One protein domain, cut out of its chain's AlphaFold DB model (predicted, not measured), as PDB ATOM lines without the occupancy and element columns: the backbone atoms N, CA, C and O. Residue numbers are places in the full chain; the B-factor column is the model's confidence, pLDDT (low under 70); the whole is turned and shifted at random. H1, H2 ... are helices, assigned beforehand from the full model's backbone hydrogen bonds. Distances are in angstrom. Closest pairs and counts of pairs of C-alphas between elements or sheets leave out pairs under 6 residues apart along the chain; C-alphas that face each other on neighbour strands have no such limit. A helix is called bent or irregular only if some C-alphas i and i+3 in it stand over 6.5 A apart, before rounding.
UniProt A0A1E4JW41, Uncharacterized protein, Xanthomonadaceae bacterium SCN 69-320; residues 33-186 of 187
ATOM      1  N   ALA A  33     -14.401 -18.658  12.913       93.38
ATOM      2  CA  ALA A  33     -15.721 -18.249  13.359       93.38
ATOM      3  C   ALA A  33     -15.703 -17.917  14.855       93.38
ATOM      4  O   ALA A  33     -14.817 -18.335  15.598       93.38
ATOM      5  N   VAL A  34     -16.731 -17.209  15.334       94.44
ATOM      6  CA  VAL A  34     -16.889 -16.892  16.768       94.44
ATOM      7  C   VAL A  34     -16.888 -18.160  17.630       94.44
ATOM      8  O   VAL A  34     -16.271 -18.174  18.689       94.44
ATOM      9  N   ALA A  35     -17.493 -19.252  17.154       94.38
ATOM     10  CA  ALA A  35     -17.489 -20.540  17.852       94.38
ATOM     11  C   ALA A  35     -16.075 -21.126  18.046       94.38
ATOM     12  O   ALA A  35     -15.842 -21.878  18.994       94.38
ATOM     13  N   ASP A  36     -15.110 -20.764  17.193       96.50
ATOM     14  CA  ASP A  36     -13.725 -21.197  17.365       96.50
ATOM     15  C   ASP A  36     -13.063 -20.511  18.578       96.50
ATOM     16  O   ASP A  36     -12.121 -21.072  19.136       96.50
ATOM     17  N   LEU A  37     -13.557 -19.350  19.043       96.31
ATOM     18  CA  LEU A  37     -13.097 -18.745  20.303       96.31
ATOM     19  C   LEU A  37     -13.480 -19.610  21.501       96.31
ATOM     20  O   LEU A  37     -12.666 -19.818  22.398       96.31
ATOM     21  N   ASP A  38     -14.704 -20.139  21.509       96.56
ATOM     22  CA  ASP A  38     -15.163 -21.035  22.571       96.56
ATOM     23  C   ASP A  38     -14.382 -22.355  22.535       96.56
ATOM     24  O   ASP A  38     -14.009 -22.888  23.583       96.56
ATOM     25  N   LEU A  39     -14.079 -22.856  21.332       97.56
ATOM     26  CA  LEU A  39     -13.218 -24.020  21.143       97.56
ATOM     27  C   LEU A  39     -11.805 -23.768  21.686       97.56
ATOM     28  O   LEU A  39     -11.281 -24.595  22.431       97.56
ATOM     29  N   TYR A  40     -11.205 -22.627  21.340       98.06
ATOM     30  CA  TYR A  40      -9.884 -22.221  21.810       98.06
ATOM     31  C   TYR A  40      -9.835 -22.119  23.335       98.06
ATOM     32  O   TYR A  40      -8.988 -22.741  23.974       98.06
ATOM     33  N   GLN A  41     -10.788 -21.395  23.923       98.06
ATOM     34  CA  GLN A  41     -10.866 -21.180  25.363       98.06
ATOM     35  C   GLN A  41     -11.040 -22.497  26.130       98.06
ATOM     36  O   GLN A  41     -10.283 -22.786  27.056       98.06
ATOM     37  N   ARG A  42     -12.028 -23.317  25.744       98.25
ATOM     38  CA  ARG A  42     -12.300 -24.596  26.419       98.25
ATOM     39  C   ARG A  42     -11.168 -25.595  26.213       98.25
ATOM     40  O   ARG A  42     -10.856 -26.348  27.130       98.25
ATOM     41  N   GLY A  43     -10.555 -25.597  25.032       98.25
ATOM     42  CA  GLY A  43      -9.400 -26.432  24.733       98.25
ATOM     43  C   GLY A  43      -8.217 -26.103  25.628       98.25
ATOM     44  O   GLY A  43      -7.722 -26.993  26.314       98.25
ATOM     45  N   LEU A  44      -7.828 -24.827  25.705       98.44
ATOM     46  CA  LEU A  44      -6.749 -24.394  26.594       98.44
ATOM     47  C   LEU A  44      -7.027 -24.738  28.056       98.44
ATOM     48  O   LEU A  44      -6.119 -25.204  28.737       98.44
ATOM     49  N   GLN A  45      -8.266 -24.578  28.528       98.50
ATOM     50  CA  GLN A  45      -8.618 -24.959  29.896       98.50
ATOM     51  C   GLN A  45      -8.402 -26.459  30.149       98.50
ATOM     52  O   GLN A  45      -7.749 -26.828  31.122       98.50
ATOM     53  N   LEU A  46      -8.879 -27.325  29.249       98.62
ATOM     54  CA  LEU A  46      -8.687 -28.777  29.361       98.62
ATOM     55  C   LEU A  46      -7.208 -29.170  29.346       98.62
ATOM     56  O   LEU A  46      -6.791 -30.087  30.055       98.62
ATOM     57  N   GLU A  47      -6.408 -28.490  28.528       98.44
ATOM     58  CA  GLU A  47      -4.968 -28.701  28.511       98.44
ATOM     59  C   GLU A  47      -4.307 -28.263  29.822       98.44
ATOM     60  O   GLU A  47      -3.510 -29.019  30.369       98.44
ATOM     61  N   ILE A  48      -4.654 -27.084  30.348       98.56
ATOM     62  CA  ILE A  48      -4.150 -26.573  31.632       98.56
ATOM     63  C   ILE A  48      -4.475 -27.548  32.763       98.56
ATOM     64  O   ILE A  48      -3.598 -27.861  33.564       98.56
ATOM     65  N   ASP A  49      -5.702 -28.066  32.817       98.25
ATOM     66  CA  ASP A  49      -6.117 -29.017  33.851       98.25
ATOM     67  C   ASP A  49      -5.290 -30.314  33.776       98.25
ATOM     68  O   ASP A  49      -4.822 -30.830  34.796       98.25
ATOM     69  N   ALA A  50      -5.035 -30.812  32.562       97.88
ATOM     70  CA  ALA A  50      -4.186 -31.980  32.347       97.88
ATOM     71  C   ALA A  50      -2.715 -31.724  32.724       97.88
ATOM     72  O   ALA A  50      -2.065 -32.605  33.292       97.88
ATOM     73  N   LEU A  51      -2.191 -30.531  32.431       98.12
ATOM     74  CA  LEU A  51      -0.823 -30.135  32.766       98.12
ATOM     75  C   LEU A  51      -0.643 -29.954  34.278       98.12
ATOM     76  O   LEU A  51       0.322 -30.471  34.833       98.12
ATOM     77  N   LYS A  52      -1.598 -29.328  34.972       97.94
ATOM     78  CA  LYS A  52      -1.594 -29.222  36.443       97.94
ATOM     79  C   LYS A  52      -1.612 -30.594  37.110       97.94
ATOM     80  O   LYS A  52      -0.880 -30.826  38.068       97.94
ATOM     81  N   LEU A  53      -2.395 -31.534  36.582       96.50
ATOM     82  CA  LEU A  53      -2.387 -32.911  37.075       96.50
ATOM     83  C   LEU A  53      -1.028 -33.596  36.852       96.50
ATOM     84  O   LEU A  53      -0.565 -34.335  37.719       96.50
ATOM     85  N   ALA A  54      -0.378 -33.362  35.708       96.69
ATOM     86  CA  ALA A  54       0.966 -33.874  35.449       96.69
ATOM     87  C   ALA A  54       2.002 -33.270  36.413       96.69
ATOM     88  O   ALA A  54       2.812 -34.010  36.963       96.69
ATOM     89  N   GLN A  55       1.921 -31.966  36.686       97.12
ATOM     90  CA  GLN A  55       2.764 -31.264  37.657       97.12
ATOM     91  C   GLN A  55       2.609 -31.824  39.071       97.12
ATOM     92  O   GLN A  55       3.606 -32.143  39.713       97.12
ATOM     93  N   GLN A  56       1.373 -32.031  39.528       96.94
ATOM     94  CA  GLN A  56       1.105 -32.645  40.830       96.94
ATOM     95  C   GLN A  56       1.710 -34.051  40.927       96.94
ATOM     96  O   GLN A  56       2.386 -34.372  41.900       96.94
ATOM     97  N   ARG A  57       1.520 -34.883  39.893       96.44
ATOM     98  CA  ARG A  57       2.087 -36.242  39.848       96.44
ATOM     99  C   ARG A  57       3.611 -36.235  39.849       96.44
ATOM    100  O   ARG A  57       4.214 -37.046  40.542       96.44
ATOM    101  N   LEU A  58       4.214 -35.320  39.094       96.38
ATOM    102  CA  LEU A  58       5.660 -35.142  39.044       96.38
ATOM    103  C   LEU A  58       6.211 -34.749  40.416       96.38
ATOM    104  O   LEU A  58       7.183 -35.338  40.878       96.38
ATOM    105  N   GLN A  59       5.572 -33.788  41.082       96.12
ATOM    106  CA  GLN A  59       5.970 -33.355  42.415       96.12
ATOM    107  C   GLN A  59       5.899 -34.511  43.421       96.12
ATOM    108  O   GLN A  59       6.882 -34.777  44.108       96.12
ATOM    109  N   SER A  60       4.786 -35.252  43.458       96.88
ATOM    110  CA  SER A  60       4.651 -36.414  44.346       96.88
ATOM    111  C   SER A  60       5.687 -37.506  44.051       96.88
ATOM    112  O   SER A  60       6.228 -38.101  44.980       96.88
ATOM    113  N   ALA A  61       6.005 -37.758  42.776       96.62
ATOM    114  CA  ALA A  61       7.037 -38.722  42.394       96.62
ATOM    115  C   ALA A  61       8.438 -38.294  42.863       96.62
ATOM    116  O   ALA A  61       9.188 -39.115  43.392       96.62
ATOM    117  N   ARG A  62       8.767 -37.001  42.746       95.19
ATOM    118  CA  ARG A  62      10.039 -36.431  43.224       95.19
ATOM    119  C   ARG A  62      10.180 -36.513  44.737       95.19
ATOM    120  O   ARG A  62      11.237 -36.893  45.236       95.19
ATOM    121  N   GLU A  63       9.113 -36.203  45.469       97.06
ATOM    122  CA  GLU A  63       9.072 -36.342  46.931       97.06
ATOM    123  C   GLU A  63       9.295 -37.801  47.363       97.06
ATOM    124  O   GLU A  63      10.028 -38.061  48.319       97.06
ATOM    125  N   ALA A  64       8.733 -38.753  46.613       97.25
ATOM    126  CA  ALA A  64       8.908 -40.188  46.832       97.25
ATOM    127  C   ALA A  64      10.240 -40.757  46.302       97.25
ATOM    128  O   ALA A  64      10.558 -41.909  46.600       97.25
ATOM    129  N   ARG A  65      11.025 -39.973  45.545       96.38
ATOM    130  CA  ARG A  65      12.232 -40.419  44.818       96.38
ATOM    131  C   ARG A  65      11.963 -41.613  43.889       96.38
ATOM    132  O   ARG A  65      12.749 -42.556  43.835       96.38
ATOM    133  N   ASP A  66      10.828 -41.579  43.197       97.25
ATOM    134  CA  ASP A  66      10.398 -42.614  42.256       97.25
ATOM    135  C   ASP A  66      10.596 -42.149  40.804       97.25
ATOM    136  O   ASP A  66       9.725 -41.508  40.205       97.25
ATOM    137  N   ASP A  67      11.739 -42.524  40.227       95.38
ATOM    138  CA  ASP A  67      12.130 -42.177  38.855       95.38
ATOM    139  C   ASP A  67      11.153 -42.722  37.794       95.38
ATOM    140  O   ASP A  67      10.979 -42.130  36.718       95.38
ATOM    141  N   VAL A  68      10.499 -43.857  38.076       96.25
ATOM    142  CA  VAL A  68       9.529 -44.475  37.159       96.25
ATOM    143  C   VAL A  68       8.268 -43.621  37.111       96.25
ATOM    144  O   VAL A  68       7.769 -43.313  36.023       96.25
ATOM    145  N   SER A  69       7.779 -43.191  38.274       95.69
ATOM    146  CA  SER A  69       6.619 -42.305  38.371       95.69
ATOM    147  C   SER A  69       6.908 -40.901  37.837       95.69
ATOM    148  O   SER A  69       6.044 -40.323  37.175       95.69
ATOM    149  N   GLU A  70       8.120 -40.369  38.033       94.94
ATOM    150  CA  GLU A  70       8.546 -39.097  37.429       94.94
ATOM    151  C   GLU A  70       8.502 -39.183  35.897       94.94
ATOM    152  O   GLU A  70       7.854 -38.364  35.234       94.94
ATOM    153  N   SER A  71       9.090 -40.237  35.326       94.25
ATOM    154  CA  SER A  71       9.059 -40.481  33.880       94.25
ATOM    155  C   SER A  71       7.625 -40.639  33.353       94.25
ATOM    156  O   SER A  71       7.265 -40.073  32.316       94.25
ATOM    157  N   ALA A  72       6.774 -41.368  34.081       94.75
ATOM    158  CA  ALA A  72       5.377 -41.577  33.713       94.75
ATOM    159  C   ALA A  72       4.542 -40.285  33.774       94.75
ATOM    160  O   ALA A  72       3.656 -40.095  32.935       94.75
ATOM    161  N   ALA A  73       4.820 -39.385  34.723       94.81
ATOM    162  CA  ALA A  73       4.139 -38.097  34.842       94.81
ATOM    163  C   ALA A  73       4.455 -37.160  33.662       94.81
ATOM    164  O   ALA A  73       3.569 -36.442  33.192       94.81
ATOM    165  N   LEU A  74       5.686 -37.208  33.143       95.38
ATOM    166  CA  LEU A  74       6.139 -36.365  32.032       95.38
ATOM    167  C   LEU A  74       5.750 -36.898  30.649       95.38
ATOM    168  O   LEU A  74       5.558 -36.114  29.714       95.38
ATOM    169  N   GLN A  75       5.584 -38.213  30.494       94.75
ATOM    170  CA  GLN A  75       5.311 -38.842  29.196       94.75
ATOM    171  C   GLN A  75       4.113 -38.224  28.429       94.75
ATOM    172  O   GLN A  75       4.237 -37.970  27.223       94.75
ATOM    173  N   PRO A  76       2.960 -37.916  29.061       93.06
ATOM    174  CA  PRO A  76       1.837 -37.265  28.385       93.06
ATOM    175  C   PRO A  76       2.144 -35.835  27.921       93.06
ATOM    176  O   PRO A  76       1.579 -35.387  26.921       93.06
ATOM    177  N   VAL A  77       3.035 -35.123  28.617       95.12
ATOM    178  CA  VAL A  77       3.460 -33.760  28.264       95.12
ATOM    179  C   VAL A  77       4.369 -33.809  27.038       95.12
ATOM    180  O   VAL A  77       4.080 -33.167  26.027       95.12
ATOM    181  N   LEU A  78       5.400 -34.659  27.076       93.12
ATOM    182  CA  LEU A  78       6.382 -34.817  25.995       93.12
ATOM    183  C   LEU A  78       5.745 -35.295  24.682       93.12
ATOM    184  O   LEU A  78       6.143 -34.886  23.594       93.12
ATOM    185  N   THR A  79       4.711 -36.131  24.773       94.25
ATOM    186  CA  THR A  79       3.984 -36.650  23.603       94.25
ATOM    187  C   THR A  79       2.810 -35.771  23.162       94.25
ATOM    188  O   THR A  79       2.104 -36.137  22.215       94.25
ATOM    189  N   ARG A  80       2.591 -34.628  23.832       95.81
ATOM    190  CA  ARG A  80       1.435 -33.729  23.657       95.81
ATOM    191  C   ARG A  80       0.087 -34.448  23.728       95.81
ATOM    192  O   ARG A  80      -0.855 -34.127  23.002       95.81
ATOM    193  N   GLN A  81      -0.019 -35.451  24.596       96.50
ATOM    194  CA  GLN A  81      -1.254 -36.202  24.793       96.50
ATOM    195  C   GLN A  81      -2.370 -35.313  25.362       96.50
ATOM    196  O   GLN A  81      -3.539 -35.552  25.067       96.50
ATOM    197  N   TYR A  82      -2.021 -34.266  26.117       96.56
ATOM    198  CA  TYR A  82      -2.974 -33.281  26.634       96.56
ATOM    199  C   TYR A  82      -3.754 -32.570  25.509       96.56
ATOM    200  O   TYR A  82      -4.975 -32.487  25.595       96.56
ATOM    201  N   GLU A  83      -3.103 -32.181  24.402       97.19
ATOM    202  CA  GLU A  83      -3.789 -31.606  23.227       97.19
ATOM    203  C   GLU A  83      -4.746 -32.622  22.582       97.19
ATOM    204  O   GLU A  83      -5.876 -32.291  22.221       97.19
ATOM    205  N   ARG A  84      -4.303 -33.883  22.440       97.75
ATOM    206  CA  ARG A  84      -5.126 -34.956  21.853       97.75
ATOM    207  C   ARG A  84      -6.372 -35.219  22.691       97.75
ATOM    208  O   ARG A  84      -7.457 -35.396  22.144       97.75
ATOM    209  N   ASN A  85      -6.210 -35.240  24.011       97.12
ATOM    210  CA  ASN A  85      -7.303 -35.445  24.949       97.12
ATOM    211  C   ASN A  85      -8.278 -34.261  24.927       97.12
ATOM    212  O   ASN A  85      -9.480 -34.498  24.911       97.12
ATOM    213  N   ALA A  86      -7.788 -33.018  24.858       97.81
ATOM    214  CA  ALA A  86      -8.641 -31.836  24.734       97.81
ATOM    215  C   ALA A  86      -9.500 -31.888  23.459       97.81
ATOM    216  O   ALA A  86     -10.723 -31.781  23.544       97.81
ATOM    217  N   ALA A  87      -8.887 -32.160  22.300       98.00
ATOM    218  CA  ALA A  87      -9.611 -32.310  21.035       98.00
ATOM    219  C   ALA A  87     -10.670 -33.427  21.104       98.00
ATOM    220  O   ALA A  87     -11.822 -33.227  20.720       98.00
ATOM    221  N   LYS A  88     -10.308 -34.584  21.678       98.12
ATOM    222  CA  LYS A  88     -11.231 -35.708  21.879       98.12
ATOM    223  C   LYS A  88     -12.413 -35.334  22.781       98.12
ATOM    224  O   LYS A  88     -13.549 -35.644  22.441       98.12
ATOM    225  N   THR A  89     -12.165 -34.665  23.907       98.25
ATOM    226  CA  THR A  89     -13.208 -34.231  24.856       98.25
ATOM    227  C   THR A  89     -14.159 -33.211  24.236       98.25
ATOM    228  O   THR A  89     -15.354 -33.228  24.519       98.25
ATOM    229  N   LEU A  90     -13.646 -32.338  23.370       97.62
ATOM    230  CA  LEU A  90     -14.441 -31.346  22.643       97.62
ATOM    231  C   LEU A  90     -15.122 -31.918  21.393       97.62
ATOM    232  O   LEU A  90     -15.838 -31.187  20.715       97.62
ATOM    233  N   ASN A  91     -14.923 -33.209  21.109       97.56
ATOM    234  CA  ASN A  91     -15.438 -33.894  19.927       97.56
ATOM    235  C   ASN A  91     -15.086 -33.160  18.618       97.56
ATOM    236  O   ASN A  91     -15.930 -32.979  17.740       97.56
ATOM    237  N   VAL A  92     -13.836 -32.709  18.510       96.62
ATOM    238  CA  VAL A  92     -13.302 -32.010  17.336       96.62
ATOM    239  C   VAL A  92     -12.097 -32.762  16.776       96.62
ATOM    240  O   VAL A  92     -11.352 -33.419  17.506       96.62
ATOM    241  N   ASP A  93     -11.882 -32.647  15.467       96.12
ATOM    242  CA  ASP A  93     -10.662 -33.146  14.842       96.12
ATOM    243  C   ASP A  93      -9.415 -32.443  15.416       96.12
ATOM    244  O   ASP A  93      -9.379 -31.221  15.601       96.12
ATOM    245  N   LEU A  94      -8.359 -33.220  15.675       95.62
ATOM    246  CA  LEU A  94      -7.125 -32.707  16.271       95.62
ATOM    247  C   LEU A  94      -6.422 -31.681  15.372       95.62
ATOM    248  O   LEU A  94      -5.819 -30.740  15.889       95.62
ATOM    249  N   ARG A  95      -6.469 -31.842  14.043       95.62
ATOM    250  CA  ARG A  95      -5.865 -30.873  13.118       95.62
ATOM    251  C   ARG A  95      -6.640 -29.565  13.158       95.62
ATOM    252  O   ARG A  95      -6.008 -28.520  13.278       95.62
ATOM    253  N   ARG A  96      -7.978 -29.616  13.155       94.88
ATOM    254  CA  ARG A  96      -8.814 -28.411  13.304       94.88
ATOM    255  C   ARG A  96      -8.537 -27.695  14.623       94.88
ATOM    256  O   ARG A  96      -8.323 -26.487  14.617       94.88
ATOM    257  N   TYR A  97      -8.493 -28.428  15.735       96.88
ATOM    258  CA  TYR A  97      -8.191 -27.845  17.043       96.88
ATOM    259  C   TYR A  97      -6.823 -27.148  17.063       96.88
ATOM    260  O   TYR A  97      -6.706 -26.010  17.514       96.88
ATOM    261  N   ARG A  98      -5.791 -27.798  16.513       96.56
ATOM    262  CA  ARG A  98      -4.442 -27.224  16.416       96.56
ATOM    263  C   ARG A  98      -4.378 -25.998  15.521       96.56
ATOM    264  O   ARG A  98      -3.674 -25.055  15.870       96.56
ATOM    265  N   ASP A  99      -5.093 -25.998  14.400       95.62
ATOM    266  CA  ASP A  99      -5.144 -24.837  13.513       95.62
ATOM    267  C   ASP A  99      -5.800 -23.635  14.203       95.62
ATOM    268  O   ASP A  99      -5.209 -22.559  14.248       95.62
ATOM    269  N   VAL A 100      -6.953 -23.842  14.846       96.00
ATOM    270  CA  VAL A 100      -7.629 -22.809  15.647       96.00
ATOM    271  C   VAL A 100      -6.709 -22.283  16.750       96.00
ATOM    272  O   VAL A 100      -6.547 -21.070  16.898       96.00
ATOM    273  N   LYS A 101      -6.049 -23.186  17.490       96.81
ATOM    274  CA  LYS A 101      -5.116 -22.825  18.565       96.81
ATOM    275  C   LYS A 101      -3.934 -22.003  18.064       96.81
ATOM    276  O   LYS A 101      -3.578 -21.014  18.703       96.81
ATOM    277  N   ARG A 102      -3.347 -22.388  16.931       95.56
ATOM    278  CA  ARG A 102      -2.250 -21.658  16.291       95.56
ATOM    279  C   ARG A 102      -2.704 -20.269  15.856       95.56
ATOM    280  O   ARG A 102      -2.109 -19.291  16.280       95.56
ATOM    281  N   ARG A 103      -3.785 -20.173  15.079       94.25
ATOM    282  CA  ARG A 103      -4.232 -18.901  14.494       94.25
ATOM    283  C   ARG A 103      -4.644 -17.888  15.560       94.25
ATOM    284  O   ARG A 103      -4.199 -16.747  15.494       94.25
ATOM    285  N   PHE A 104      -5.416 -18.288  16.575       95.50
ATOM    286  CA  PHE A 104      -5.704 -17.382  17.696       95.50
ATOM    287  C   PHE A 104      -4.470 -17.085  18.540       95.50
ATOM    288  O   PHE A 104      -4.306 -15.949  18.972       95.50
ATOM    289  N   GLY A 105      -3.583 -18.063  18.743       94.12
ATOM    290  CA  GLY A 105      -2.303 -17.839  19.408       94.12
ATOM    291  C   GLY A 105      -1.496 -16.730  18.735       94.12
ATOM    292  O   GLY A 105      -1.100 -15.784  19.414       94.12
ATOM    293  N   ASP A 106      -1.328 -16.808  17.415       92.62
ATOM    294  CA  ASP A 106      -0.587 -15.836  16.607       92.62
ATOM    295  C   ASP A 106      -1.237 -14.445  16.667       92.62
ATOM    296  O   ASP A 106      -0.550 -13.448  16.900       92.62
ATOM    297  N   ILE A 107      -2.568 -14.373  16.535       93.00
ATOM    298  CA  ILE A 107      -3.313 -13.109  16.632       93.00
ATOM    299  C   ILE A 107      -3.121 -12.464  18.010       93.00
ATOM    300  O   ILE A 107      -2.865 -11.265  18.091       93.00
ATOM    301  N   LEU A 108      -3.214 -13.249  19.087       93.31
ATOM    302  CA  LEU A 108      -3.048 -12.753  20.454       93.31
ATOM    303  C   LEU A 108      -1.606 -12.292  20.719       93.31
ATOM    304  O   LEU A 108      -1.428 -11.218  21.283       93.31
ATOM    305  N   VAL A 109      -0.586 -13.041  20.262       91.81
ATOM    306  CA  VAL A 109       0.832 -12.633  20.384       91.81
ATOM    307  C   VAL A 109       1.061 -11.285  19.700       91.81
ATOM    308  O   VAL A 109       1.688 -10.393  20.272       91.81
ATOM    309  N   LEU A 110       0.560 -11.128  18.473       88.56
ATOM    310  CA  LEU A 110       0.712  -9.886  17.718       88.56
ATOM    311  C   LEU A 110      -0.074  -8.732  18.355       88.56
ATOM    312  O   LEU A 110       0.424  -7.609  18.380       88.56
ATOM    313  N   GLY A 111      -1.261  -9.008  18.900       87.25
ATOM    314  CA  GLY A 111      -2.052  -8.032  19.649       87.25
ATOM    315  C   GLY A 111      -1.290  -7.496  20.862       87.25
ATOM    316  O   GLY A 111      -1.102  -6.288  20.978       87.25
ATOM    317  N   GLU A 112      -0.750  -8.389  21.696       88.25
ATOM    318  CA  GLU A 112       0.072  -8.017  22.855       88.25
ATOM    319  C   GLU A 112       1.322  -7.227  22.457       88.25
ATOM    320  O   GLU A 112       1.681  -6.261  23.127       88.25
ATOM    321  N   TYR A 113       1.987  -7.606  21.360       86.50
ATOM    322  CA  TYR A 113       3.142  -6.865  20.851       86.50
ATOM    323  C   TYR A 113       2.772  -5.423  20.477       86.50
ATOM    324  O   TYR A 113       3.490  -4.485  20.828       86.50
ATOM    325  N   ILE A 114       1.634  -5.224  19.808       85.44
ATOM    326  CA  ILE A 114       1.135  -3.887  19.461       85.44
ATOM    327  C   ILE A 114       0.786  -3.088  20.722       85.44
ATOM    328  O   ILE A 114       1.151  -1.915  20.816       85.44
ATOM    329  N   ASP A 115       0.144  -3.708  21.709       85.25
ATOM    330  CA  ASP A 115      -0.186  -3.051  22.976       85.25
ATOM    331  C   ASP A 115       1.076  -2.650  23.756       85.25
ATOM    332  O   ASP A 115       1.155  -1.540  24.286       85.25
ATOM    333  N   GLN A 116       2.118  -3.486  23.743       86.81
ATOM    334  CA  GLN A 116       3.429  -3.164  24.315       86.81
ATOM    335  C   GLN A 116       4.128  -2.012  23.586       86.81
ATOM    336  O   GLN A 116       4.763  -1.174  24.233       86.81
ATOM    337  N   LEU A 117       4.035  -1.943  22.254       84.88
ATOM    338  CA  LEU A 117       4.552  -0.803  21.492       84.88
ATOM    339  C   LEU A 117       3.816   0.486  21.879       84.88
ATOM    340  O   LEU A 117       4.458   1.508  22.118       84.88
ATOM    341  N   ASN A 118       2.487   0.434  21.995       83.50
ATOM    342  CA  ASN A 118       1.681   1.584  22.410       83.50
ATOM    343  C   ASN A 118       2.005   2.015  23.852       83.50
ATOM    344  O   ASN A 118       2.135   3.205  24.122       83.50
ATOM    345  N   ALA A 119       2.221   1.077  24.778       86.25
ATOM    346  CA  ALA A 119       2.606   1.413  26.149       86.25
ATOM    347  C   ALA A 119       3.989   2.091  26.215       86.25
ATOM    348  O   ALA A 119       4.177   3.045  26.971       86.25
ATOM    349  N   GLN A 120       4.947   1.653  25.390       85.31
ATOM    350  CA  GLN A 120       6.262   2.298  25.269       85.31
ATOM    351  C   GLN A 120       6.159   3.727  24.713       85.31
ATOM    352  O   GLN A 120       6.908   4.608  25.144       85.31
ATOM    353  N   PHE A 121       5.213   3.978  23.802       80.88
ATOM    354  CA  PHE A 121       4.899   5.328  23.329       80.88
ATOM    355  C   PHE A 121       4.419   6.249  24.451       80.88
ATOM    356  O   PHE A 121       4.887   7.382  24.552       80.88
ATOM    357  N   GLU A 122       3.531   5.772  25.318       80.81
ATOM    358  CA  GLU A 122       3.029   6.570  26.443       80.81
ATOM    359  C   GLU A 122       4.123   6.828  27.496       80.81
ATOM    360  O   GLU A 122       4.246   7.925  28.047       80.81
ATOM    361  N   GLN A 123       4.991   5.840  27.740       81.88
ATOM    362  CA  GLN A 123       6.085   5.938  28.713       81.88
ATOM    363  C   GLN A 123       7.243   6.841  28.265       81.88
ATOM    364  O   GLN A 123       7.959   7.393  29.106       81.88
ATOM    365  N   LEU A 124       7.412   7.058  26.958       75.62
ATOM    366  CA  LEU A 124       8.412   7.973  26.395       75.62
ATOM    367  C   LEU A 124       8.322   9.384  26.996       75.62
ATOM    368  O   LEU A 124       9.347  10.043  27.194       75.62
ATOM    369  N   HIS A 125       7.110   9.825  27.341       66.12
ATOM    370  CA  HIS A 125       6.844  11.129  27.947       66.12
ATOM    371  C   HIS A 125       7.215  11.221  29.435       66.12
ATOM    372  O   HIS A 125       7.389  12.328  29.943       66.12
ATOM    373  N   GLN A 126       7.368  10.087  30.120       64.25
ATOM    374  CA  GLN A 126       7.595  10.005  31.570       64.25
ATOM    375  C   GLN A 126       9.068   9.763  31.935       64.25
ATOM    376  O   GLN A 126       9.443   9.770  33.105       64.25
ATOM    377  N   SER A 127       9.920   9.549  30.933       63.09
ATOM    378  CA  SER A 127      11.331   9.234  31.128       63.09
ATOM    379  C   SER A 127      12.193  10.492  31.318       63.09
ATOM    380  O   SER A 127      12.003  11.505  30.642       63.09
ATOM    381  N   GLY A 128      13.212  10.421  32.184       70.50
ATOM    382  CA  GLY A 128      14.232  11.469  32.375       70.50
ATOM    383  C   GLY A 128      15.182  11.663  31.179       70.50
ATOM    384  O   GLY A 128      16.313  12.112  31.349       70.50
ATOM    385  N   MET A 129      14.760  11.277  29.975       77.81
ATOM    386  CA  MET A 129      15.566  11.298  28.760       77.81
ATOM    387  C   MET A 129      15.723  12.708  28.189       77.81
ATOM    388  O   MET A 129      14.801  13.540  28.205       77.81
ATOM    389  N   SER A 130      16.890  12.949  27.586       83.94
ATOM    390  CA  SER A 130      17.138  14.167  26.814       83.94
ATOM    391  C   SER A 130      16.138  14.305  25.657       83.94
ATOM    392  O   SER A 130      15.568  13.327  25.167       83.94
ATOM    393  N   THR A 131      15.918  15.535  25.194       83.69
ATOM    394  CA  THR A 131      14.994  15.830  24.083       83.69
ATOM    395  C   THR A 131      15.362  15.085  22.799       83.69
ATOM    396  O   THR A 131      14.474  14.587  22.111       83.69
ATOM    397  N   LYS A 132      16.662  14.948  22.507       84.25
ATOM    398  CA  LYS A 132      17.164  14.218  21.337       84.25
ATOM    399  C   LYS A 132      16.879  12.715  21.428       84.25
ATOM    400  O   LYS A 132      16.330  12.151  20.492       84.25
ATOM    401  N   GLN A 133      17.163  12.094  22.575       84.25
ATOM    402  CA  GLN A 133      16.893  10.665  22.791       84.25
ATOM    403  C   GLN A 133      15.402  10.336  22.673       84.25
ATOM    404  O   GLN A 133      15.046   9.337  22.055       84.25
ATOM    405  N   ARG A 134      14.522  11.204  23.194       83.62
ATOM    406  CA  ARG A 134      13.069  11.042  23.034       83.62
ATOM    407  C   ARG A 134      12.629  11.123  21.577       83.62
ATOM    408  O   ARG A 134      11.779  10.340  21.168       83.62
ATOM    409  N   ALA A 135      13.194  12.042  20.793       85.12
ATOM    410  CA  ALA A 135      12.878  12.157  19.370       85.12
ATOM    411  C   ALA A 135      13.330  10.916  18.580       85.12
ATOM    412  O   ALA A 135      12.549  10.374  17.798       85.12
ATOM    413  N   ASP A 136      14.547  10.428  18.837       85.75
ATOM    414  CA  ASP A 136      15.098   9.241  18.175       85.75
ATOM    415  C   ASP A 136      14.292   7.978  18.526       85.75
ATOM    416  O   ASP A 136      13.922   7.200  17.644       85.75
ATOM    417  N   GLN A 137      13.949   7.794  19.804       85.19
ATOM    418  CA  GLN A 137      13.181   6.635  20.258       85.19
ATOM    419  C   GLN A 137      11.713   6.697  19.816       85.19
ATOM    420  O   GLN A 137      11.156   5.674  19.421       85.19
ATOM    421  N   ARG A 138      11.099   7.886  19.781       85.75
ATOM    422  CA  ARG A 138       9.770   8.070  19.186       85.75
ATOM    423  C   ARG A 138       9.765   7.663  17.714       85.75
ATOM    424  O   ARG A 138       8.895   6.901  17.308       85.75
ATOM    425  N   LYS A 139      10.755   8.108  16.933       87.50
ATOM    426  CA  LYS A 139      10.885   7.729  15.521       87.50
ATOM    427  C   LYS A 139      11.037   6.212  15.354       87.50
ATOM    428  O   LYS A 139      10.373   5.626  14.506       87.50
ATOM    429  N   ALA A 140      11.847   5.566  16.194       85.69
ATOM    430  CA  ALA A 140      12.020   4.114  16.167       85.69
ATOM    431  C   ALA A 140      10.712   3.353  16.460       85.69
ATOM    432  O   ALA A 140      10.399   2.381  15.772       85.69
ATOM    433  N   LEU A 141       9.922   3.803  17.441       85.88
ATOM    434  CA  LEU A 141       8.618   3.201  17.725       85.88
ATOM    435  C   LEU A 141       7.592   3.482  16.617       85.88
ATOM    436  O   LEU A 141       6.781   2.610  16.313       85.88
ATOM    437  N   GLU A 142       7.626   4.660  15.984       86.19
ATOM    438  CA  GLU A 142       6.748   4.993  14.849       86.19
ATOM    439  C   GLU A 142       7.049   4.083  13.655       86.19
ATOM    440  O   GLU A 142       6.128   3.523  13.059       86.19
ATOM    441  N   GLU A 143       8.328   3.841  13.366       86.25
ATOM    442  CA  GLU A 143       8.758   2.881  12.348       86.25
ATOM    443  C   GLU A 143       8.365   1.438  12.697       86.25
ATOM    444  O   GLU A 143       7.961   0.684  11.808       86.25
ATOM    445  N   ALA A 144       8.457   1.039  13.970       84.00
ATOM    446  CA  ALA A 144       8.042  -0.289  14.423       84.00
ATOM    447  C   ALA A 144       6.524  -0.483  14.287       84.00
ATOM    448  O   ALA A 144       6.074  -1.481  13.727       84.00
ATOM    449  N   ARG A 145       5.731   0.503  14.720       80.75
ATOM    450  CA  ARG A 145       4.268   0.484  14.620       80.75
ATOM    451  C   ARG A 145       3.791   0.508  13.171       80.75
ATOM    452  O   ARG A 145       2.851  -0.201  12.842       80.75
ATOM    453  N   ALA A 146       4.451   1.265  12.294       82.19
ATOM    454  CA  ALA A 146       4.123   1.298  10.868       82.19
ATOM    455  C   ALA A 146       4.366  -0.051  10.163       82.19
ATOM    456  O   ALA A 146       3.720  -0.346   9.161       82.19
ATOM    457  N   LYS A 147       5.291  -0.869  10.679       82.31
ATOM    458  CA  LYS A 147       5.571  -2.225  10.182       82.31
ATOM    459  C   LYS A 147       4.710  -3.298  10.854       82.31
ATOM    460  O   LYS A 147       4.654  -4.418  10.349       82.31
ATOM    461  N   ALA A 148       4.070  -2.985  11.980       79.56
ATOM    462  CA  ALA A 148       3.201  -3.916  12.680       79.56
ATOM    463  C   ALA A 148       1.903  -4.105  11.883       79.56
ATOM    464  O   ALA A 148       1.112  -3.179  11.712       79.56
ATOM    465  N   VAL A 149       1.693  -5.319  11.378       81.25
ATOM    466  CA  VAL A 149       0.438  -5.704  10.726       81.25
ATOM    467  C   VAL A 149      -0.638  -5.823  11.801       81.25
ATOM    468  O   VAL A 149      -0.428  -6.540  12.775       81.25
ATOM    469  N   ASP A 150      -1.779  -5.148  11.623       79.62
ATOM    470  CA  ASP A 150      -2.935  -5.311  12.513       79.62
ATOM    471  C   ASP A 150      -3.446  -6.763  12.425       79.62
ATOM    472  O   ASP A 150      -4.024  -7.149  11.399       79.62
ATOM    473  N   PRO A 151      -3.265  -7.585  13.476       80.56
ATOM    474  CA  PRO A 151      -3.626  -8.997  13.436       80.56
ATOM    475  C   PRO A 151      -5.143  -9.208  13.421       80.56
ATOM    476  O   PRO A 151      -5.617 -10.294  13.096       80.56
ATOM    477  N   TYR A 152      -5.926  -8.172  13.736       82.94
ATOM    478  CA  TYR A 152      -7.380  -8.215  13.709       82.94
ATOM    479  C   TYR A 152      -7.961  -7.906  12.326       82.94
ATOM    480  O   TYR A 152      -9.134  -8.200  12.085       82.94
ATOM    481  N   ALA A 153      -7.171  -7.329  11.413       83.31
ATOM    482  CA  ALA A 153      -7.645  -6.886  10.102       83.31
ATOM    483  C   ALA A 153      -8.164  -8.040   9.229       83.31
ATOM    484  O   ALA A 153      -9.073  -7.839   8.427       83.31
ATOM    485  N   VAL A 154      -7.625  -9.246   9.428       81.62
ATOM    486  CA  VAL A 154      -8.007 -10.473   8.708       81.62
ATOM    487  C   VAL A 154      -9.283 -11.128   9.244       81.62
ATOM    488  O   VAL A 154      -9.772 -12.089   8.657       81.62
ATOM    489  N   LEU A 155      -9.815 -10.639  10.368       88.31
ATOM    490  CA  LEU A 155     -10.997 -11.202  11.012       88.31
ATOM    491  C   LEU A 155     -12.261 -10.479  10.564       88.31
ATOM    492  O   LEU A 155     -12.278  -9.245  10.459       88.31
ATOM    493  N   ASP A 156     -13.331 -11.258  10.402       91.62
ATOM    494  CA  ASP A 156     -14.694 -10.735  10.337       91.62
ATOM    495  C   ASP A 156     -14.991  -9.838  11.553       91.62
ATOM    496  O   ASP A 156     -14.456 -10.055  12.645       91.62
ATOM    497  N   VAL A 157     -15.845  -8.828  11.366       91.31
ATOM    498  CA  VAL A 157     -16.158  -7.819  12.390       91.31
ATOM    499  C   VAL A 157     -16.691  -8.465  13.672       91.31
ATOM    500  O   VAL A 157     -16.215  -8.140  14.757       91.31
ATOM    501  N   ALA A 158     -17.607  -9.433  13.566       93.31
ATOM    502  CA  ALA A 158     -18.191 -10.076  14.740       93.31
ATOM    503  C   ALA A 158     -17.145 -10.886  15.522       93.31
ATOM    504  O   ALA A 158     -17.110 -10.851  16.753       93.31
ATOM    505  N   LEU A 159     -16.258 -11.588  14.809       94.56
ATOM    506  CA  LEU A 159     -15.165 -12.335  15.428       94.56
ATOM    507  C   LEU A 159     -14.136 -11.407  16.076       94.56
ATOM    508  O   LEU A 159     -13.676 -11.674  17.184       94.56
ATOM    509  N   ARG A 160     -13.788 -10.312  15.401       93.25
ATOM    510  CA  ARG A 160     -12.878  -9.292  15.920       93.25
ATOM    511  C   ARG A 160     -13.380  -8.715  17.236       93.25
ATOM    512  O   ARG A 160     -12.612  -8.649  18.193       93.25
ATOM    513  N   ASP A 161     -14.646  -8.319  17.288       93.38
ATOM    514  CA  ASP A 161     -15.237  -7.718  18.482       93.38
ATOM    515  C   ASP A 161     -15.324  -8.732  19.626       93.38
ATOM    516  O   ASP A 161     -14.927  -8.428  20.753       93.38
ATOM    517  N   ALA A 162     -15.743  -9.967  19.333       95.19
ATOM    518  CA  ALA A 162     -15.773 -11.046  20.318       95.19
ATOM    519  C   ALA A 162     -14.373 -11.378  20.865       95.19
ATOM    520  O   ALA A 162     -14.216 -11.598  22.068       95.19
ATOM    521  N   LEU A 163     -13.349 -11.389  20.007       93.75
ATOM    522  CA  LEU A 163     -11.967 -11.621  20.414       93.75
ATOM    523  C   LEU A 163     -11.457 -10.479  21.297       93.75
ATOM    524  O   LEU A 163     -10.915 -10.748  22.363       93.75
ATOM    525  N   LYS A 164     -11.684  -9.216  20.911       89.94
ATOM    526  CA  LYS A 164     -11.278  -8.042  21.703       89.94
ATOM    527  C   LYS A 164     -11.909  -8.033  23.094       89.94
ATOM    528  O   LYS A 164     -11.218  -7.764  24.068       89.94
ATOM    529  N   GLN A 165     -13.188  -8.389  23.205       93.81
ATOM    530  CA  GLN A 165     -13.884  -8.480  24.496       93.81
ATOM    531  C   GLN A 165     -13.299  -9.544  25.434       93.81
ATOM    532  O   GLN A 165     -13.469  -9.454  26.648       93.81
ATOM    533  N   ARG A 166     -12.636 -10.568  24.885       94.94
ATOM    534  CA  ARG A 166     -12.105 -11.713  25.638       94.94
ATOM    535  C   ARG A 166     -10.577 -11.753  25.673       94.94
ATOM    536  O   ARG A 166     -10.028 -12.668  26.286       94.94
ATOM    537  N   ALA A 167      -9.900 -10.799  25.033       91.12
ATOM    538  CA  ALA A 167      -8.469 -10.855  24.747       91.12
ATOM    539  C   ALA A 167      -7.644 -11.107  26.013       91.12
ATOM    540  O   ALA A 167      -6.918 -12.095  26.065       91.12
ATOM    541  N   ASP A 168      -7.848 -10.316  27.067       91.38
ATOM    542  CA  ASP A 168      -7.114 -10.454  28.331       91.38
ATOM    543  C   ASP A 168      -7.237 -11.853  28.947       91.38
ATOM    544  O   ASP A 168      -6.255 -12.435  29.410       91.38
ATOM    545  N   ALA A 169      -8.447 -12.416  28.957       95.06
ATOM    546  CA  ALA A 169      -8.691 -13.740  29.518       95.06
ATOM    547  C   ALA A 169      -8.030 -14.837  28.671       95.06
ATOM    548  O   ALA A 169      -7.426 -15.763  29.212       95.06
ATOM    549  N   LEU A 170      -8.109 -14.720  27.344       96.31
ATOM    550  CA  LEU A 170      -7.502 -15.673  26.417       96.31
ATOM    551  C   LEU A 170      -5.970 -15.599  26.433       96.31
ATOM    552  O   LEU A 170      -5.313 -16.638  26.390       96.31
ATOM    553  N   VAL A 171      -5.403 -14.398  26.560       95.50
ATOM    554  CA  VAL A 171      -3.963 -14.181  26.744       95.50
ATOM    555  C   VAL A 171      -3.485 -14.863  28.021       95.50
ATOM    556  O   VAL A 171      -2.519 -15.622  27.968       95.50
ATOM    557  N   ARG A 172      -4.184 -14.663  29.148       96.25
ATOM    558  CA  ARG A 172      -3.849 -15.325  30.421       96.25
ATOM    559  C   ARG A 172      -3.866 -16.842  30.288       96.25
ATOM    560  O   ARG A 172      -2.874 -17.477  30.613       96.25
ATOM    561  N   LEU A 173      -4.927 -17.416  29.714       97.31
ATOM    562  CA  LEU A 173      -4.999 -18.862  29.477       97.31
ATOM    563  C   LEU A 173      -3.845 -19.370  28.606       97.31
ATOM    564  O   LEU A 173      -3.267 -20.420  28.882       97.31
ATOM    565  N   ARG A 174      -3.488 -18.636  27.548       97.31
ATOM    566  CA  ARG A 174      -2.372 -19.014  26.676       97.31
ATOM    567  C   ARG A 174      -1.038 -18.976  27.426       97.31
ATOM    568  O   ARG A 174      -0.221 -19.873  27.234       97.31
ATOM    569  N   ILE A 175      -0.809 -17.943  28.237       96.50
ATOM    570  CA  ILE A 175       0.399 -17.798  29.059       96.50
ATOM    571  C   ILE A 175       0.470 -18.926  30.090       96.50
ATOM    572  O   ILE A 175       1.461 -19.645  30.095       96.50
ATOM    573  N   ASP A 176      -0.597 -19.168  30.853       97.75
ATOM    574  CA  ASP A 176      -0.661 -20.248  31.845       97.75
ATOM    575  C   ASP A 176      -0.370 -21.618  31.210       97.75
ATOM    576  O   ASP A 176       0.408 -22.412  31.738       97.75
ATOM    577  N   ASN A 177      -0.966 -21.900  30.044       97.75
ATOM    578  CA  ASN A 177      -0.712 -23.130  29.293       97.75
ATOM    579  C   ASN A 177       0.760 -23.248  28.873       97.75
ATOM    580  O   ASN A 177       1.373 -24.293  29.086       97.75
ATOM    581  N   ARG A 178       1.333 -22.183  28.295       96.38
ATOM    582  CA  ARG A 178       2.740 -22.146  27.869       96.38
ATOM    583  C   ARG A 178       3.680 -22.355  29.052       96.38
ATOM    584  O   ARG A 178       4.599 -23.161  28.942       96.38
ATOM    585  N   ASP A 179       3.452 -21.642  30.147       97.19
ATOM    586  CA  ASP A 179       4.334 -21.636  31.309       97.19
ATOM    587  C   ASP A 179       4.318 -23.001  32.004       97.19
ATOM    588  O   ASP A 179       5.381 -23.534  32.306       97.19
ATOM    589  N   LEU A 180       3.149 -23.643  32.123       97.12
ATOM    590  CA  LEU A 180       3.049 -25.023  32.615       97.12
ATOM    591  C   LEU A 180       3.794 -26.022  31.720       97.12
ATOM    592  O   LEU A 180       4.494 -26.900  32.221       97.12
ATOM    593  N   VAL A 181       3.664 -25.909  30.391       96.31
ATOM    594  CA  VAL A 181       4.428 -26.767  29.468       96.31
ATOM    595  C   VAL A 181       5.925 -26.527  29.636       96.31
ATOM    596  O   VAL A 181       6.694 -27.488  29.666       96.31
ATOM    597  N   GLN A 182       6.347 -25.267  29.742       95.56
ATOM    598  CA  GLN A 182       7.748 -24.910  29.918       95.56
ATOM    599  C   GLN A 182       8.296 -25.467  31.231       95.56
ATOM    600  O   GLN A 182       9.322 -26.133  31.198       95.56
ATOM    601  N   GLU A 183       7.599 -25.278  32.348       94.94
ATOM    602  CA  GLU A 183       8.004 -25.780  33.662       94.94
ATOM    603  C   GLU A 183       8.147 -27.308  33.676       94.94
ATOM    604  O   GLU A 183       9.140 -27.847  34.164       94.94
ATOM    605  N   LEU A 184       7.193 -28.024  33.071       94.50
ATOM    606  CA  LEU A 184       7.210 -29.489  33.008       94.50
ATOM    607  C   LEU A 184       8.266 -30.047  32.051       94.50
ATOM    608  O   LEU A 184       8.558 -31.241  32.085       94.50
ATOM    609  N   THR A 185       8.819 -29.217  31.168       92.06
ATOM    610  CA  THR A 185       9.826 -29.642  30.185       92.06
ATOM    611  C   THR A 185      11.213 -29.068  30.456       92.06
ATOM    612  O   THR A 185      12.195 -29.604  29.937       92.06
ATOM    613  N   SER A 186      11.319 -28.038  31.298       85.00
ATOM    614  CA  SER A 186      12.578 -27.552  31.850       85.00
ATOM    615  C   SER A 186      13.117 -28.560  32.862       85.00
ATOM    616  O   SER A 186      12.440 -28.897  33.832       85.00
TER     617      SER A 186
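This is residues 33 to 186 of the 187 residues of an uncharacterized protein of Xanthomonadaceae bacterium SCN 69-320 (UniProt A0A1E4JW41). The model is a broad V: one arm is an up-and-down bundle of H1, H2 and H6b, each running against the one before; the other is the hairpin of H4 and H5. H4 crosses H1 where the arms meet. The 154 printed residues hold six named helices, H1 to H6, and no named strand: all helix, loose, radius of gyration of the C-alphas 20.2 A, spans 62 by 40 by 20 A.

H1, residues 34 to 64, touches H2, residues 67 to 78, as a hairpin; the closest C-alphas, Leu 58 and Glu 70, are 5.2 A apart. H3, residues 81 to 89, touches H1. H4, residues 94 to 123, touches H1 about perpendicular, 88 degrees, and H5, residues 131 to 147, as a hairpin. H6, residues 157 to 185, assigned as one helix by its hydrogen bonds, is bent: C-alphas 165 and 168 are 8.0 A apart. H2 is only just irregular: C-alphas 73 and 76 are 6.9 A apart. Arms H6a, to 165, and H6b, from 168, touch H1. Each O i to N i+4 pair is within hydrogen-bond range except in H1, 26 of 27, and H2, 6 of 8.

H1 begins at C-alpha 34, (-16.889, -16.892, 16.768), and measures 46.0 A. H4 measures 42.7 A. H6b ends at C-alpha 185, (9.826, -29.642, 30.185).

The printed part has no cut and no long link. Residues 125 to 127 have pLDDT under 70.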